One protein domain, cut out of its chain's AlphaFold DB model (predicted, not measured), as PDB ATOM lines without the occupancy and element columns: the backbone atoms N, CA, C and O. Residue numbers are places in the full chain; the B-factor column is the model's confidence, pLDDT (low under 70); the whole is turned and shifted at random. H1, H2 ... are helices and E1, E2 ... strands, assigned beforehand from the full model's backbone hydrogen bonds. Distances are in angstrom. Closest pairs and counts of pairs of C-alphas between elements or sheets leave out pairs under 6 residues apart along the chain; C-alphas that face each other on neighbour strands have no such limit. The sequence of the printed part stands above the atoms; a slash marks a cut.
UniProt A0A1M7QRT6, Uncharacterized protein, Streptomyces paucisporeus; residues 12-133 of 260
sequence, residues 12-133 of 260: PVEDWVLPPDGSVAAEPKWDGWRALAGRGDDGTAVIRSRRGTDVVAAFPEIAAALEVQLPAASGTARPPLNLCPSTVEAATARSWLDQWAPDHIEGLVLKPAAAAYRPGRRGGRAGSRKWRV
ATOM      1  N   PRO A  12     -32.810 -22.941  26.654       86.12
ATOM      2  CA  PRO A  12     -33.509 -22.531  25.441       86.12
ATOM      3  C   PRO A  12     -34.617 -23.530  25.077       86.12
ATOM      4  O   PRO A  12     -34.440 -24.736  25.247       86.12
ATOM      5  N   VAL A  13     -35.727 -23.021  24.546       86.94
ATOM      6  CA  VAL A  13     -36.800 -23.805  23.918       86.94
ATOM      7  C   VAL A  13     -37.115 -23.250  22.531       86.94
ATOM      8  O   VAL A  13     -36.866 -22.073  22.267       86.94
ATOM      9  N   GLU A  14     -37.612 -24.106  21.640       79.38
ATOM     10  CA  GLU A  14     -37.999 -23.702  20.280       79.38
ATOM     11  C   GLU A  14     -39.394 -23.086  20.223       79.38
ATOM     12  O   GLU A  14     -39.629 -22.199  19.409       79.38
ATOM     13  N   ASP A  15     -40.272 -23.497  21.136       82.81
ATOM     14  CA  ASP A  15     -41.645 -23.018  21.234       82.81
ATOM     15  C   ASP A  15     -42.017 -22.727  22.697       82.81
ATOM     16  O   ASP A  15     -41.333 -23.179  23.628       82.81
ATOM     17  N   TRP A  16     -43.084 -21.960  22.903       91.00
ATOM     18  CA  TRP A  16     -43.609 -21.623  24.217       91.00
ATOM     19  C   TRP A  16     -45.095 -21.958  24.333       91.00
ATOM     20  O   TRP A  16     -45.912 -21.654  23.472       91.00
ATOM     21  N   VAL A  17     -45.449 -22.564  25.465       89.12
ATOM     22  CA  VAL A  17     -46.831 -22.858  25.843       89.12
ATOM     23  C   VAL A  17     -46.988 -22.514  27.317       89.12
ATOM     24  O   VAL A  17     -46.143 -22.892  28.137       89.12
ATOM     25  N   LEU A  18     -48.064 -21.798  27.640       93.75
ATOM     26  CA  LEU A  18     -48.515 -21.597  29.012       93.75
ATOM     27  C   LEU A  18     -49.647 -22.588  29.300       93.75
ATOM     28  O   LEU A  18     -50.678 -22.532  28.627       93.75
ATOM     29  N   PRO A  19     -49.449 -23.536  30.232       92.19
ATOM     30  CA  PRO A  19     -50.492 -24.459  30.639       92.19
ATOM     31  C   PRO A  19     -51.700 -23.711  31.232       92.19
ATOM     32  O   PRO A  19     -51.502 -22.785  32.023       92.19
ATOM     33  N   PRO A  20     -52.943 -24.127  30.922       89.69
ATOM     34  CA  PRO A  20     -54.149 -23.494  31.469       89.69
ATOM     35  C   PRO A  20     -54.265 -23.565  32.997       89.69
ATOM     36  O   PRO A  20     -55.012 -22.795  33.588       89.69
ATOM     37  N   ASP A  21     -53.538 -24.484  33.641       93.62
ATOM     38  CA  ASP A  21     -53.525 -24.664  35.098       93.62
ATOM     39  C   ASP A  21     -52.689 -23.606  35.848       93.62
ATOM     40  O   ASP A  21     -52.592 -23.650  37.073       93.62
ATOM     41  N   GLY A  22     -52.059 -22.668  35.131       92.81
ATOM     42  CA  GLY A  22     -51.246 -21.606  35.723       92.81
ATOM     43  C   GLY A  22     -49.931 -22.089  36.343       92.81
ATOM     44  O   GLY A  22     -49.248 -21.323  37.023       92.81
ATOM     45  N   SER A  23     -49.528 -23.339  36.098       94.12
ATOM     46  CA  SER A  23     -48.295 -23.919  36.651       94.12
ATOM     47  C   SER A  23     -47.015 -23.272  36.116       94.12
ATOM     48  O   SER A  23     -45.939 -23.440  36.701       94.12
ATOM     49  N   VAL A  24     -47.103 -22.520  35.017       95.38
ATOM     50  CA  VAL A  24     -45.994 -21.792  34.400       95.38
ATOM     51  C   VAL A  24     -46.440 -20.371  34.094       95.38
ATOM     52  O   VAL A  24     -47.463 -20.172  33.444       95.38
ATOM     53  N   ALA A  25     -45.630 -19.397  34.498       96.12
ATOM     54  CA  ALA A  25     -45.786 -18.002  34.118       96.12
ATOM     55  C   ALA A  25     -44.765 -17.611  33.040       96.12
ATOM     56  O   ALA A  25     -43.634 -18.112  33.024       96.12
ATOM     57  N   ALA A  26     -45.154 -16.710  32.145       97.25
ATOM     58  CA  ALA A  26     -44.267 -16.000  31.240       97.25
ATOM     59  C   ALA A  26     -43.875 -14.645  31.832       97.25
ATOM     60  O   ALA A  26     -44.705 -13.927  32.383       97.25
ATOM     61  N   GLU A  27     -42.617 -14.280  31.626       97.06
ATOM     62  CA  GLU A  27     -42.090 -12.933  31.820       97.06
ATOM     63  C   GLU A  27     -41.413 -12.461  30.525       97.06
ATOM     64  O   GLU A  27     -40.848 -13.296  29.804       97.06
ATOM     65  N   PRO A  28     -41.407 -11.152  30.222       95.44
ATOM     66  CA  PRO A  28     -40.633 -10.616  29.112       95.44
ATOM     67  C   PRO A  28     -39.140 -10.901  29.296       95.44
ATOM     68  O   PRO A  28     -38.559 -10.738  30.372       95.44
ATOM     69  N   LYS A  29     -38.491 -11.324  28.214       93.25
ATOM     70  CA  LYS A  29     -37.048 -11.525  28.170       93.25
ATOM     71  C   LYS A  29     -36.375 -10.234  27.713       93.25
ATOM     72  O   LYS A  29     -36.134 -10.062  26.526       93.25
ATOM     73  N   TRP A  30     -36.070  -9.352  28.656       89.81
ATOM     74  CA  TRP A  30     -35.372  -8.089  28.390       89.81
ATOM     75  C   TRP A  30     -33.983  -8.303  27.764       89.81
ATOM     76  O   TRP A  30     -33.232  -9.173  28.224       89.81
ATOM     77  N   ASP A  31     -33.639  -7.499  26.749       79.56
ATOM     78  CA  ASP A  31     -32.294  -7.456  26.151       79.56
ATOM     79  C   ASP A  31     -31.413  -6.464  26.927       79.56
ATOM     80  O   ASP A  31     -31.432  -5.256  26.704       79.56
ATOM     81  N   GLY A  32     -30.670  -6.975  27.908       84.00
ATOM     82  CA  GLY A  32     -29.843  -6.153  28.783       84.00
ATOM     83  C   GLY A  32     -28.825  -6.954  29.585       84.00
ATOM     84  O   GLY A  32     -28.595  -8.149  29.361       84.00
ATOM     85  N   TRP A  33     -28.185  -6.291  30.546       82.31
ATOM     86  CA  TRP A  33     -27.233  -6.947  31.435       82.31
ATOM     87  C   TRP A  33     -27.942  -7.628  32.589       82.31
ATOM     88  O   TRP A  33     -28.835  -7.085  33.232       82.31
ATOM     89  N   ARG A  34     -27.498  -8.847  32.881       89.00
ATOM     90  CA  ARG A  34     -27.991  -9.581  34.033       89.00
ATOM     91  C   ARG A  34     -27.131  -9.273  35.251       89.00
ATOM     92  O   ARG A  34     -25.933  -9.563  35.226       89.00
ATOM     93  N   ALA A  35     -27.774  -8.799  36.311       91.00
ATOM     94  CA  ALA A  35     -27.181  -8.622  37.627       91.00
ATOM     95  C   ALA A  35     -28.011  -9.330  38.708       91.00
ATOM     96  O   ALA A  35     -29.223  -9.509  38.565       91.00
ATOM     97  N   LEU A  36     -27.341  -9.754  39.773       93.12
ATOM     98  CA  LEU A  36     -27.949 -10.032  41.064       93.12
ATOM     99  C   LEU A  36     -27.788  -8.783  41.917       93.12
ATOM    100  O   LEU A  36     -26.680  -8.264  42.033       93.12
ATOM    101  N   ALA A  37     -28.892  -8.300  42.469       92.44
ATOM    102  CA  ALA A  37     -28.928  -7.054  43.207       92.44
ATOM    103  C   ALA A  37     -29.693  -7.233  44.515       92.44
ATOM    104  O   ALA A  37     -30.687  -7.963  44.561       92.44
ATOM    105  N   GLY A  38     -29.234  -6.573  45.570       92.06
ATOM    106  CA  GLY A  38     -29.888  -6.597  46.868       92.06
ATOM    107  C   GLY A  38     -29.234  -5.647  47.857       92.06
ATOM    108  O   GLY A  38     -28.466  -4.767  47.475       92.06
ATOM    109  N   ARG A  39     -29.557  -5.843  49.133       90.69
ATOM    110  CA  ARG A  39     -29.023  -5.078  50.254       90.69
ATOM    111  C   ARG A  39     -28.346  -6.042  51.224       90.69
ATOM    112  O   ARG A  39     -28.961  -7.048  51.584       90.69
ATOM    113  N   GLY A  40     -27.093  -5.764  51.568       87.50
ATOM    114  CA  GLY A  40     -26.331  -6.517  52.560       87.50
ATOM    115  C   GLY A  40     -26.858  -6.294  53.978       87.50
ATOM    116  O   GLY A  40     -27.677  -5.405  54.221       87.50
ATOM    117  N   ASP A  41     -26.374  -7.098  54.922       85.81
ATOM    118  CA  ASP A  41     -26.777  -7.002  56.333       85.81
ATOM    119  C   ASP A  41     -26.298  -5.698  56.997       85.81
ATOM    120  O   ASP A  41     -26.938  -5.197  57.919       85.81
ATOM    121  N   ASP A  42     -25.212  -5.108  56.488       89.00
ATOM    122  CA  ASP A  42     -24.714  -3.778  56.870       89.00
ATOM    123  C   ASP A  42     -25.533  -2.623  56.264       89.00
ATOM    124  O   ASP A  42     -25.276  -1.449  56.523       89.00
ATOM    125  N   GLY A  43     -26.546  -2.960  55.464       88.06
ATOM    126  CA  GLY A  43     -27.444  -2.019  54.829       88.06
ATOM    127  C   GLY A  43     -26.943  -1.446  53.507       88.06
ATOM    128  O   GLY A  43     -27.691  -0.654  52.934       88.06
ATOM    129  N   THR A  44     -25.766  -1.844  53.018       92.44
ATOM    130  CA  THR A  44     -25.178  -1.356  51.760       92.44
ATOM    131  C   THR A  44     -25.720  -2.095  50.536       92.44
ATOM    132  O   THR A  44     -26.188  -3.238  50.620       92.44
ATOM    133  N   ALA A  45     -25.697  -1.440  49.374       94.31
ATOM    134  CA  ALA A  45     -26.086  -2.074  48.120       94.31
ATOM    135  C   ALA A  45     -25.092  -3.156  47.675       94.31
ATOM    136  O   ALA A  45     -23.881  -2.961  47.670       94.31
ATOM    137  N   VAL A  46     -25.627  -4.266  47.168       93.56
ATOM    138  CA  VAL A  46     -24.864  -5.297  46.459       93.56
ATOM    139  C   VAL A  46     -25.377  -5.364  45.031       93.56
ATOM    140  O   VAL A  46     -26.570  -5.584  44.826       93.56
ATOM    141  N   ILE A  47     -24.490  -5.220  44.042       94.12
ATOM    142  CA  ILE A  47     -24.805  -5.427  42.622       94.12
ATOM    143  C   ILE A  47     -23.682  -6.245  41.987       94.12
ATOM    144  O   ILE A  47     -22.564  -5.765  41.807       94.12
ATOM    145  N   ARG A  48     -23.987  -7.492  41.621       93.56
ATOM    146  CA  ARG A  48     -23.040  -8.423  40.997       93.56
ATOM    147  C   ARG A  48     -23.484  -8.794  39.595       93.56
ATOM    148  O   ARG A  48     -24.616  -9.227  39.382       93.56
ATOM    149  N   SER A  49     -22.583  -8.661  38.624       89.88
ATOM    150  CA  SER A  49     -22.821  -9.107  37.253       89.88
ATOM    151  C   SER A  49     -23.077 -10.616  37.210       89.88
ATOM    152  O   SER A  49     -22.768 -11.361  38.140       89.88
ATOM    153  N   ARG A  50     -23.564 -11.120  36.074       85.50
ATOM    154  CA  ARG A  50     -23.701 -12.566  35.851       85.50
ATOM    155  C   ARG A  50     -22.420 -13.375  36.126       85.50
ATOM    156  O   ARG A  50     -22.534 -14.565  36.400       85.50
ATOM    157  N   ARG A  51     -21.234 -12.772  35.984       85.19
ATOM    158  CA  ARG A  51     -19.935 -13.425  36.231       85.19
ATOM    159  C   ARG A  51     -19.415 -13.207  37.659       85.19
ATOM    160  O   ARG A  51     -18.267 -13.538  37.921       85.19
ATOM    161  N   GLY A  52     -20.217 -12.616  38.545       87.25
ATOM    162  CA  GLY A  52     -19.841 -12.316  39.929       87.25
ATOM    163  C   GLY A  52     -19.076 -11.004  40.119       87.25
ATOM    164  O   GLY A  52     -18.799 -10.638  41.252       87.25
ATOM    165  N   THR A  53     -18.754 -10.273  39.044       90.31
ATOM    166  CA  THR A  53     -18.067  -8.972  39.125       90.31
ATOM    167  C   THR A  53     -18.911  -7.969  39.904       90.31
ATOM    168  O   THR A  53     -20.070  -7.764  39.539       90.31
ATOM    169  N   ASP A  54     -18.329  -7.333  40.919       92.88
ATOM    170  CA  ASP A  54     -18.939  -6.180  41.580       92.88
ATOM    171  C   ASP A  54     -19.060  -5.021  40.586       92.88
ATOM    172  O   ASP A  54     -18.096  -4.663  39.905       92.88
ATOM    173  N   VAL A  55     -20.271  -4.485  40.457       93.69
ATOM    174  CA  VAL A  55     -20.575  -3.368  39.558       93.69
ATOM    175  C   VAL A  55     -21.349  -2.256  40.265       93.69
ATOM    176  O   VAL A  55     -21.993  -1.456  39.594       93.69
ATOM    177  N   VAL A  56     -21.292  -2.167  41.599       95.50
ATOM    178  CA  VAL A  56     -22.034  -1.146  42.365       95.50
ATOM    179  C   VAL A  56     -21.674   0.262  41.890       95.50
ATOM    180  O   VAL A  56     -22.557   1.061  41.582       95.50
ATOM    181  N   ALA A  57     -20.378   0.539  41.728       94.81
ATOM    182  CA  ALA A  57     -19.883   1.845  41.290       94.81
ATOM    183  C   ALA A  57     -20.363   2.257  39.885       94.81
ATOM    184  O   ALA A  57     -20.368   3.444  39.568       94.81
ATOM    185  N   ALA A  58     -20.765   1.299  39.042       94.31
ATOM    186  CA  ALA A  58     -21.271   1.578  37.700       94.31
ATOM    187  C   ALA A  58     -22.757   1.987  37.684       94.31
ATOM    188  O   ALA A  58     -23.209   2.519  36.675       94.31
ATOM    189  N   PHE A  59     -23.499   1.744  38.773       94.44
ATOM    190  CA  PHE A  59     -24.945   1.981  38.866       94.44
ATOM    191  C   PHE A  59     -25.335   2.666  40.192       94.44
ATOM    192  O   PHE A  59     -26.088   2.091  40.991       94.44
ATOM    193  N   PRO A  60     -24.824   3.880  40.468       95.12
ATOM    194  CA  PRO A  60     -25.036   4.573  41.742       95.12
ATOM    195  C   PRO A  60     -26.518   4.845  42.055       95.12
ATOM    196  O   PRO A  60     -26.937   4.771  43.210       95.12
ATOM    197  N   GLU A  61     -27.340   5.108  41.041       95.12
ATOM    198  CA  GLU A  61     -28.781   5.326  41.175       95.12
ATOM    199  C   GLU A  61     -29.535   4.054  41.581       95.12
ATOM    200  O   GLU A  61     -30.483   4.108  42.368       95.12
ATOM    201  N   ILE A  62     -29.091   2.894  41.083       94.50
ATOM    202  CA  ILE A  62     -29.650   1.595  41.462       94.50
ATOM    203  C   ILE A  62     -29.211   1.252  42.885       94.50
ATOM    204  O   ILE A  62     -30.040   0.817  43.679       94.50
ATOM    205  N   ALA A  63     -27.942   1.494  43.226       95.00
ATOM    206  CA  ALA A  63     -27.406   1.259  44.562       95.00
ATOM    207  C   ALA A  63     -28.202   2.019  45.636       95.00
ATOM    208  O   ALA A  63     -28.769   1.397  46.535       95.00
ATOM    209  N   ALA A  64     -28.370   3.334  45.468       94.69
ATOM    210  CA  ALA A  64     -29.154   4.156  46.391       94.69
ATOM    211  C   ALA A  64     -30.608   3.663  46.527       94.69
ATOM    212  O   ALA A  64     -31.191   3.663  47.613       94.69
ATOM    213  N   ALA A  65     -31.212   3.203  45.426       93.62
ATOM    214  CA  ALA A  65     -32.563   2.661  45.459       93.62
ATOM    215  C   ALA A  65     -32.648   1.330  46.224       93.62
ATOM    216  O   ALA A  65     -33.611   1.130  46.962       93.62
ATOM    217  N   LEU A  66     -31.661   0.436  46.091       92.69
ATOM    218  CA  LEU A  66     -31.618  -0.832  46.829       92.69
ATOM    219  C   LEU A  66     -31.523  -0.599  48.340       92.69
ATOM    220  O   LEU A  66     -32.226  -1.258  49.103       92.69
ATOM    221  N   GLU A  67     -30.712   0.365  48.771       92.44
ATOM    222  CA  GLU A  67     -30.510   0.692  50.189       92.44
ATOM    223  C   GLU A  67     -31.781   1.226  50.854       92.44
ATOM    224  O   GLU A  67     -32.071   0.908  52.008       92.44
ATOM    225  N   VAL A  68     -32.570   2.012  50.118       90.62
ATOM    226  CA  VAL A  68     -33.788   2.644  50.644       90.62
ATOM    227  C   VAL A  68     -35.016   1.749  50.494       90.62
ATOM    228  O   VAL A  68     -35.887   1.749  51.361       90.62
ATOM    229  N   GLN A  69     -35.130   1.029  49.377       89.31
ATOM    230  CA  GLN A  69     -36.355   0.312  49.026       89.31
ATOM    231  C   GLN A  69     -36.349  -1.156  49.465       89.31
ATOM    232  O   GLN A  69     -37.419  -1.764  49.472       89.31
ATOM    233  N   LEU A  70     -35.191  -1.739  49.816       87.06
ATOM    234  CA  LEU A  70     -35.114  -3.130  50.265       87.06
ATOM    235  C   LEU A  70     -34.995  -3.281  51.795       87.06
ATOM    236  O   LEU A  70     -34.243  -2.538  52.437       87.06
ATOM    237  N   PRO A  71     -35.668  -4.299  52.375       75.88
ATOM    238  CA  PRO A  71     -36.533  -5.278  51.703       75.88
ATOM    239  C   PRO A  71     -37.877  -4.665  51.274       75.88
ATOM    240  O   PRO A  71     -38.577  -4.058  52.079       75.88
ATOM    241  N   ALA A  72     -38.247  -4.842  50.003       64.81
ATOM    242  CA  ALA A  72     -39.522  -4.353  49.493       64.81
ATOM    243  C   ALA A  72     -40.651  -5.304  49.916       64.81
ATOM    244  O   ALA A  72     -40.505  -6.527  49.824       64.81
ATOM    245  N   ALA A  73     -41.798  -4.756  50.321       61.94
ATOM    246  CA  ALA A  73     -43.030  -5.534  50.332       61.94
ATOM    247  C   ALA A  73     -43.416  -5.863  48.877       61.94
ATOM    248  O   ALA A  73     -43.104  -5.111  47.948       61.94
ATOM    249  N   SER A  74     -44.072  -7.004  48.652       60.00
ATOM    250  CA  SER A  74     -44.513  -7.378  47.301       60.00
ATOM    251  C   SER A  74     -45.348  -6.245  46.692       60.00
ATOM    252  O   SER A  74     -46.362  -5.855  47.261       60.00
ATOM    253  N   GLY A  75     -44.898  -5.703  45.554       61.88
ATOM    254  CA  GLY A  75     -45.582  -4.626  44.829       61.88
ATOM    255  C   GLY A  75     -45.140  -3.189  45.138       61.88
ATOM    256  O   GLY A  75     -45.718  -2.273  44.565       61.88
ATOM    257  N   THR A  76     -44.131  -2.951  45.989       71.06
ATOM    258  CA  THR A  76     -43.724  -1.578  46.380       71.06
ATOM    259  C   THR A  76     -42.465  -1.042  45.692       71.06
ATOM    260  O   THR A  76     -41.989   0.034  46.059       71.06
ATOM    261  N   ALA A  77     -41.889  -1.773  44.731       81.00
ATOM    262  CA  ALA A  77     -40.730  -1.285  43.981       81.00
ATOM    263  C   ALA A  77     -41.129  -0.076  43.124       81.00
ATOM    264  O   ALA A  77     -42.153  -0.108  42.439       81.00
ATOM    265  N   ARG A  78     -40.323   0.984  43.176       86.88
ATOM    266  CA  ARG A  78     -40.526   2.215  42.406       86.88
ATOM    267  C   ARG A  78     -39.244   2.591  41.663       86.88
ATOM    268  O   ARG A  78     -38.156   2.266  42.157       86.88
ATOM    269  N   PRO A  79     -39.344   3.322  40.533       89.19
ATOM    270  CA  PRO A  79     -38.184   3.731  39.754       89.19
ATOM    271  C   PRO A  79     -37.026   4.256  40.625       89.19
ATOM    272  O   PRO A  79     -37.270   5.009  41.573       89.19
ATOM    273  N   PRO A  80     -35.780   3.828  40.345       90.31
ATOM    274  CA  PRO A  80     -35.366   3.033  39.181       90.31
ATOM    275  C   PRO A  80     -35.635   1.517  39.288       90.31
ATOM    276  O   PRO A  80     -35.442   0.800  38.308       90.31
ATOM    277  N   LEU A  81     -36.104   1.009  40.433       90.06
ATOM    278  CA  LEU A  81     -36.415  -0.413  40.603       90.06
ATOM    279  C   LEU A  81     -37.832  -0.717  40.111       90.06
ATOM    280  O   LEU A  81     -38.807  -0.175  40.620       90.06
ATOM    281  N   ASN A  82     -37.953  -1.623  39.147       89.00
ATOM    282  CA  ASN A  82     -39.241  -2.064  38.620       89.00
ATOM    283  C   ASN A  82     -39.349  -3.585  38.730       89.00
ATOM    284  O   ASN A  82     -38.389  -4.306  38.447       89.00
ATOM    285  N   LEU A  83     -40.521  -4.080  39.132       89.56
ATOM    286  CA  LEU A  83     -40.807  -5.509  39.052       89.56
ATOM    287  C   LEU A  83     -40.995  -5.906  37.588       89.56
ATOM    288  O   LEU A  83     -41.637  -5.198  36.815       89.56
ATOM    289  N   CYS A  84     -40.450  -7.063  37.220       91.69
ATOM    290  CA  CYS A  84     -40.701  -7.644  35.910       91.69
ATOM    291  C   CYS A  84     -42.179  -8.072  35.828       91.69
ATOM    292  O   CYS A  84     -42.627  -8.800  36.722       91.69
ATOM    293  N   PRO A  85     -42.936  -7.666  34.791       93.81
ATOM    294  CA  PRO A  85     -44.277  -8.189  34.556       93.81
ATOM    295  C   PRO A  85     -44.261  -9.718  34.456       93.81
ATOM    296  O   PRO A  85     -43.333 -10.295  33.893       93.81
ATOM    297  N   SER A  86     -45.293 -10.374  34.981       95.06
ATOM    298  CA  SER A  86     -45.432 -11.831  34.950       95.06
ATOM    299  C   SER A  86     -46.891 -12.208  34.727       95.06
ATOM    300  O   SER A  86     -47.781 -11.581  35.298       95.06
ATOM    301  N   THR A  87     -47.147 -13.194  33.868       96.31
ATOM    302  CA  THR A  87     -48.508 -13.623  33.521       96.31
ATOM    303  C   THR A  87     -48.589 -15.124  33.287       96.31
ATOM    304  O   THR A  87     -47.662 -15.729  32.755       96.31
ATOM    305  N   VAL A  88     -49.718 -15.730  33.645       96.75
ATOM    306  CA  VAL A  88     -50.070 -17.106  33.252       96.75
ATOM    307  C   VAL A  88     -50.942 -17.141  31.992       96.75
ATOM    308  O   VAL A  88     -51.213 -18.206  31.445       96.75
ATOM    309  N   GLU A  89     -51.363 -15.978  31.491       96.38
ATOM    310  CA  GLU A  89     -52.250 -15.860  30.341       96.38
ATOM    311  C   GLU A  89     -51.461 -15.720  29.038       96.38
ATOM    312  O   GLU A  89     -50.702 -14.769  28.832       96.38
ATOM    313  N   ALA A  90     -51.694 -16.641  28.101       95.31
ATOM    314  CA  ALA A  90     -51.017 -16.621  26.806       95.31
ATOM    315  C   ALA A  90     -51.337 -15.361  25.980       95.31
ATOM    316  O   ALA A  90     -50.471 -14.885  25.249       95.31
ATOM    317  N   ALA A  91     -52.547 -14.805  26.097       94.94
ATOM    318  CA  ALA A  91     -52.934 -13.583  25.386       94.94
ATOM    319  C   ALA A  91     -52.087 -12.379  25.830       94.94
ATOM    320  O   ALA A  91     -51.526 -11.670  24.998       94.94
ATOM    321  N   THR A  92     -51.916 -12.215  27.142       97.25
ATOM    322  CA  THR A  92     -51.079 -11.166  27.727       97.25
ATOM    323  C   THR A  92     -49.618 -11.336  27.306       97.25
ATOM    324  O   THR A  92     -49.009 -10.382  26.824       97.25
ATOM    325  N   ALA A  93     -49.077 -12.558  27.360       95.94
ATOM    326  CA  ALA A  93     -47.717 -12.834  26.895       95.94
ATOM    327  C   ALA A  93     -47.512 -12.508  25.401       95.94
ATOM    328  O   ALA A  93     -46.482 -11.943  25.041       95.94
ATOM    329  N   ARG A  94     -48.495 -12.812  24.537       93.00
ATOM    330  CA  ARG A  94     -48.467 -12.434  23.108       93.00
ATOM    331  C   ARG A  94     -48.461 -10.925  22.921       93.00
ATOM    332  O   ARG A  94     -47.637 -10.429  22.167       93.00
ATOM    333  N   SER A  95     -49.293 -10.199  23.665       94.75
ATOM    334  CA  SER A  95     -49.344  -8.739  23.556       94.75
ATOM    335  C   SER A  95     -47.996  -8.071  23.856       94.75
ATOM    336  O   SER A  95     -47.648  -7.094  23.202       94.75
ATOM    337  N   TRP A  96     -47.199  -8.621  24.781       94.81
ATOM    338  CA  TRP A  96     -45.841  -8.133  25.036       94.81
ATOM    339  C   TRP A  96     -44.908  -8.385  23.858       94.81
ATOM    340  O   TRP A  96     -44.079  -7.537  23.547       94.81
ATOM    341  N   LEU A  97     -45.029  -9.539  23.197       87.31
ATOM    342  CA  LEU A  97     -44.249  -9.835  21.998       87.31
ATOM    343  C   LEU A  97     -44.596  -8.859  20.874       87.31
ATOM    344  O   LEU A  97     -43.694  -8.262  20.297       87.31
ATOM    345  N   ASP A  98     -45.883  -8.638  20.628       82.75
ATOM    346  CA  ASP A  98     -46.343  -7.750  19.559       82.75
ATOM    347  C   ASP A  98     -45.942  -6.288  19.817       82.75
ATOM    348  O   ASP A  98     -45.557  -5.576  18.893       82.75
ATOM    349  N   GLN A  99     -46.009  -5.834  21.074       86.38
ATOM    350  CA  GLN A  99     -45.774  -4.431  21.430       86.38
ATOM    351  C   GLN A  99     -44.311  -4.101  21.736       86.38
ATOM    352  O   GLN A  99     -43.889  -2.970  21.508       86.38
ATOM    353  N   TRP A 100     -43.545  -5.035  22.310       86.50
ATOM    354  CA  TRP A 100     -42.229  -4.736  22.895       86.50
ATOM    355  C   TRP A 100     -41.076  -5.511  22.259       86.50
ATOM    356  O   TRP A 100     -39.921  -5.130  22.469       86.50
ATOM    357  N   ALA A 101     -41.330  -6.594  21.512       75.62
ATOM    358  CA  ALA A 101     -40.238  -7.363  20.910       75.62
ATOM    359  C   ALA A 101     -39.377  -6.595  19.890       75.62
ATOM    360  O   ALA A 101     -38.188  -6.902  19.806       75.62
ATOM    361  N   PRO A 102     -39.908  -5.608  19.138       68.25
ATOM    362  CA  PRO A 102     -39.083  -4.834  18.214       68.25
ATOM    363  C   PRO A 102     -37.911  -4.105  18.888       68.25
ATOM    364  O   PRO A 102     -36.811  -4.110  18.339       68.25
ATOM    365  N   ASP A 103     -38.113  -3.554  20.094       69.62
ATOM    366  CA  ASP A 103     -37.177  -2.572  20.669       69.62
ATOM    367  C   ASP A 103     -36.731  -2.850  22.114       69.62
ATOM    368  O   ASP A 103     -35.809  -2.201  22.616       69.62
ATOM    369  N   HIS A 104     -37.375  -3.779  22.829       77.19
ATOM    370  CA  HIS A 104     -37.207  -3.884  24.285       77.19
ATOM    371  C   HIS A 104     -37.002  -5.310  24.804       77.19
ATOM    372  O   HIS A 104     -36.283  -5.513  25.791       77.19
ATOM    373  N   ILE A 105     -37.620  -6.311  24.169       85.44
ATOM    374  CA  ILE A 105     -37.550  -7.708  24.616       85.44
ATOM    375  C   ILE A 105     -37.138  -8.634  23.472       85.44
ATOM    376  O   ILE A 105     -37.582  -8.506  22.346       85.44
ATOM    377  N   GLU A 106     -36.324  -9.638  23.764       83.75
ATOM    378  CA  GLU A 106     -35.894 -10.651  22.786       83.75
ATOM    379  C   GLU A 106     -36.776 -11.918  22.830       83.75
ATOM    380  O   GLU A 106     -36.491 -12.914  22.164       83.75
ATOM    381  N   GLY A 107     -37.840 -11.928  23.639       91.06
ATOM    382  CA  GLY A 107     -38.790 -13.038  23.752       91.06
ATOM    383  C   GLY A 107     -39.366 -13.203  25.152       91.06
ATOM    384  O   GLY A 107     -39.648 -12.220  25.831       91.06
ATOM    385  N   LEU A 108     -39.516 -14.452  25.602       95.31
ATOM    386  CA  LEU A 108     -40.121 -14.795  26.892       95.31
ATOM    387  C   LEU A 108     -39.198 -15.668  27.747       95.31
ATOM    388  O   LEU A 108     -38.466 -16.532  27.254       95.31
ATOM    389  N   VAL A 109     -39.280 -15.495  29.061       95.88
ATOM    390  CA  VAL A 109     -38.775 -16.445  30.054       95.88
ATOM    391  C   VAL A 109     -39.972 -17.140  30.691       95.88
ATOM    392  O   VAL A 109     -40.811 -16.504  31.309       95.88
ATOM    393  N   LEU A 110     -40.034 -18.461  30.554       95.88
ATOM    394  CA  LEU A 110     -41.074 -19.305  31.133       95.88
ATOM    395  C   LEU A 110     -40.573 -19.841  32.473       95.88
ATOM    396  O   LEU A 110     -39.532 -20.507  32.521       95.88
ATOM    397  N   LYS A 111     -41.294 -19.580  33.558       94.50
ATOM    398  CA  LYS A 111     -40.914 -19.985  34.915       94.50
ATOM    399  C   LYS A 111     -42.018 -20.840  35.537       94.50
ATOM    400  O   LYS A 111     -43.159 -20.392  35.570       94.50
ATOM    401  N   PRO A 112     -41.712 -22.048  36.041       93.31
ATOM    402  CA  PRO A 112     -42.685 -22.794  36.831       93.31
ATOM    403  C   PRO A 112     -43.022 -22.011  38.107       93.31
ATOM    404  O   PRO A 112     -42.108 -21.613  38.828       93.31
ATOM    405  N   ALA A 113     -44.309 -21.802  38.384       88.62
ATOM    406  CA  ALA A 113     -44.778 -20.924  39.459       88.62
ATOM    407  C   ALA A 113     -44.309 -21.382  40.853       88.62
ATOM    408  O   ALA A 113     -43.978 -20.562  41.702       88.62
ATOM    409  N   ALA A 114     -44.215 -22.698  41.063       87.38
ATOM    410  CA  ALA A 114     -43.789 -23.303  42.326       87.38
ATOM    411  C   ALA A 114     -42.287 -23.658  42.381       87.38
ATOM    412  O   ALA A 114     -41.840 -24.324  43.317       87.38
ATOM    413  N   ALA A 115     -41.485 -23.282  41.378       87.06
ATOM    414  CA  ALA A 115     -40.067 -23.635  41.371       87.06
ATOM    415  C   ALA A 115     -39.263 -22.777  42.358       87.06
ATOM    416  O   ALA A 115     -39.235 -21.552  42.266       87.06
ATOM    417  N   ALA A 116     -38.515 -23.439  43.241       89.19
ATOM    418  CA  ALA A 116     -37.517 -22.776  44.070       89.19
ATOM    419  C   ALA A 116     -36.378 -22.199  43.214       89.19
ATOM    420  O   ALA A 116     -35.938 -22.810  42.232       89.19
ATOM    421  N   TYR A 117     -35.844 -21.052  43.636       88.62
ATOM    422  CA  TYR A 117     -34.647 -20.483  43.029       88.62
ATOM    423  C   TYR A 117     -33.437 -21.389  43.291       88.62
ATOM    424  O   TYR A 117     -33.176 -21.774  44.428       88.62
ATOM    425  N   ARG A 118     -32.683 -21.731  42.241       89.94
ATOM    426  CA  ARG A 118     -31.482 -22.575  42.340       89.94
ATOM    427  C   ARG A 118     -30.269 -21.850  41.745       89.94
ATOM    428  O   ARG A 118     -30.121 -21.864  40.519       89.94
ATOM    429  N   PRO A 119     -29.413 -21.227  42.578       89.94
ATOM    430  CA  PRO A 119     -28.210 -20.525  42.125       89.94
ATOM    431  C   PRO A 119     -27.327 -21.405  41.234       89.94
ATOM    432  O   PRO A 119     -27.218 -22.609  41.467       89.94
ATOM    433  N   GLY A 120     -26.769 -20.832  40.166       87.00
ATOM    434  CA  GLY A 120     -25.851 -21.519  39.241       87.00
ATOM    435  C   GLY A 120     -26.455 -22.617  38.354       87.00
ATOM    436  O   GLY A 120     -25.835 -23.081  37.395       87.00
ATOM    437  N   ARG A 121     -27.697 -23.050  38.609       85.12
ATOM    438  CA  ARG A 121     -28.298 -24.183  37.891       85.12
ATOM    439  C   ARG A 121     -29.044 -23.733  36.647       85.12
ATOM    440  O   ARG A 121     -29.843 -22.802  36.678       85.12
ATOM    441  N   ARG A 122     -28.829 -24.451  35.543       80.94
ATOM    442  CA  ARG A 122     -29.665 -24.352  34.342       80.94
ATOM    443  C   ARG A 122     -30.901 -25.225  34.508       80.94
ATOM    444  O   ARG A 122     -30.776 -26.428  34.722       80.94
ATOM    445  N   GLY A 123     -32.079 -24.616  34.397       66.38
ATOM    446  CA  GLY A 123     -33.344 -25.344  34.417       66.38
ATOM    447  C   GLY A 123     -33.415 -26.371  33.286       66.38
ATOM    448  O   GLY A 123     -33.199 -26.018  32.133       66.38
ATOM    449  N   GLY A 124     -33.695 -27.637  33.609       66.75
ATOM    450  CA  GLY A 124     -34.130 -28.638  32.626       66.75
ATOM    451  C   GLY A 124     -35.605 -28.435  32.258       66.75
ATOM    452  O   GLY A 124     -36.148 -27.348  32.441       66.75
ATOM    453  N   ARG A 125     -36.307 -29.492  31.819       63.69
ATOM    454  CA  ARG A 125     -37.758 -29.410  31.527       63.69
ATOM    455  C   ARG A 125     -38.585 -28.855  32.695       63.69
ATOM    456  O   ARG A 125     -39.548 -28.145  32.440       63.69
ATOM    457  N   ALA A 126     -38.188 -29.136  33.936       72.88
ATOM    458  CA  ALA A 126     -38.866 -28.688  35.155       72.88
ATOM    459  C   ALA A 126     -38.362 -27.340  35.715       72.88
ATOM    460  O   ALA A 126     -38.778 -26.940  36.795       72.88
ATOM    461  N   GLY A 127     -37.430 -26.661  35.036       84.31
ATOM    462  CA  GLY A 127     -36.893 -25.370  35.474       84.31
ATOM    463  C   GLY A 127     -37.266 -24.227  34.533       84.31
ATOM    464  O   GLY A 127     -38.066 -24.397  33.614       84.31
ATOM    465  N   SER A 128     -36.670 -23.053  34.751       91.44
ATOM    466  CA  SER A 128     -36.896 -21.903  33.877       91.44
ATOM    467  C   SER A 128     -36.413 -22.174  32.451       91.44
ATOM    468  O   SER A 128     -35.321 -22.707  32.226       91.44
ATOM    469  N   ARG A 129     -37.213 -21.753  31.480       93.75
ATOM    470  CA  ARG A 129     -36.952 -21.892  30.046       93.75
ATOM    471  C   ARG A 129     -36.973 -20.515  29.402       93.75
ATOM    472  O   ARG A 129     -37.584 -19.596  29.931       93.75
ATOM    473  N   LYS A 130     -36.277 -20.348  28.286       91.06
ATOM    474  CA  LYS A 130     -36.277 -19.107  27.515       91.06
ATOM    475  C   LYS A 130     -36.643 -19.403  26.073       91.06
ATOM    476  O   LYS A 130     -36.007 -20.237  25.429       91.06
ATOM    477  N   TRP A 131     -37.642 -18.692  25.599       91.62
ATOM    478  CA  TRP A 131     -38.025 -18.653  24.206       91.62
ATOM    479  C   TRP A 131     -37.611 -17.298  23.636       91.62
ATOM    480  O   TRP A 131     -37.620 -16.294  24.351       91.62
ATOM    481  N   ARG A 132     -37.184 -17.280  22.378       85.31
ATOM    482  CA  ARG A 132     -36.786 -16.053  21.689       85.31
ATOM    483  C   ARG A 132     -37.653 -15.868  20.468       85.31
ATOM    484  O   ARG A 132     -37.883 -16.854  19.767       85.31
ATOM    485  N   VAL A 133     -38.071 -14.630  20.220       76.88
ATOM    486  CA  VAL A 133     -38.713 -14.293  18.951       76.88
ATOM    487  C   VAL A 133     -37.701 -14.572  17.853       76.88
ATOM    488  O   VAL A 133     -36.537 -14.181  17.937       76.88
TER     489      VAL A 133
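This is residues 12 to 133 of the 260 residues of an uncharacterized protein of Streptomyces paucisporeus (UniProt A0A1M7QRT6). Two small lobes lie end to end: in one, helix H2 covers one face of the three-stranded sheet E1, E4, E5, and in the other, helix H1 packs on the two-stranded hairpin E2, E3. Two stretches join the lobes, residues 31 to 34 and the long link 70 to 89. The printed part has 122 residues, with named elements in the order E1, E2, E3, H1, H2, E4, E5. Both sheets are antiparallel, the larger in the order E1, E4, E5; the class is mixed, with under half of the residues in named elements. The whole is compact, with a radius of gyration of the C-alphas of 15.8 A and spans of 43 by 29 by 27 A.

E1 is residues 24 to 30, 18.3 A long, from C-alpha 24 at (-45.994, -21.792, 34.400). E2 is residues 35 to 39, and E3 45 to 49. H1 is residues 60 to 69, 14.1 A, and H2 90 to 100, 15.3 A. E4 is residues 105 to 112, 20.1 A. E5, residues 129 to 132, ends at (-36.786, -16.053, 21.689).

E1 and E4 are antiparallel at 153 degrees, with N 27 and O 109 2.9 A apart, within hydrogen-bond range. E4 and E5 form a hairpin, with N 110 and O 129 at 2.8 A. H2 is on this sheet, two layers, a helix on one face of a sheet, at a height of 9.2 A. It lies over E1 and E4, along the strands, at 13 degrees to E4 on the local plane. Its closest C-alphas to E1 are those of Ala 93 and Ala 26, 6.4 A apart. E2 and E3 form a hairpin, with N 36 and O 48 at 2.8 A. The closest C-alphas of E3 and H1 are those of Ala 45 and Ala 63, 5.1 A apart. H1 and H2 are apart. In both helices every O i to N i+4 pair is within hydrogen-bond range.

The C-alphas farthest apart, those of Asp 15 and Asp 42, are 43.9 A apart. The printed part has no cut. The links H1 to H2 and E4 to E5 are long. Residues 72 to 75, 102 to 103 and 123 to 125 have pLDDT under 70.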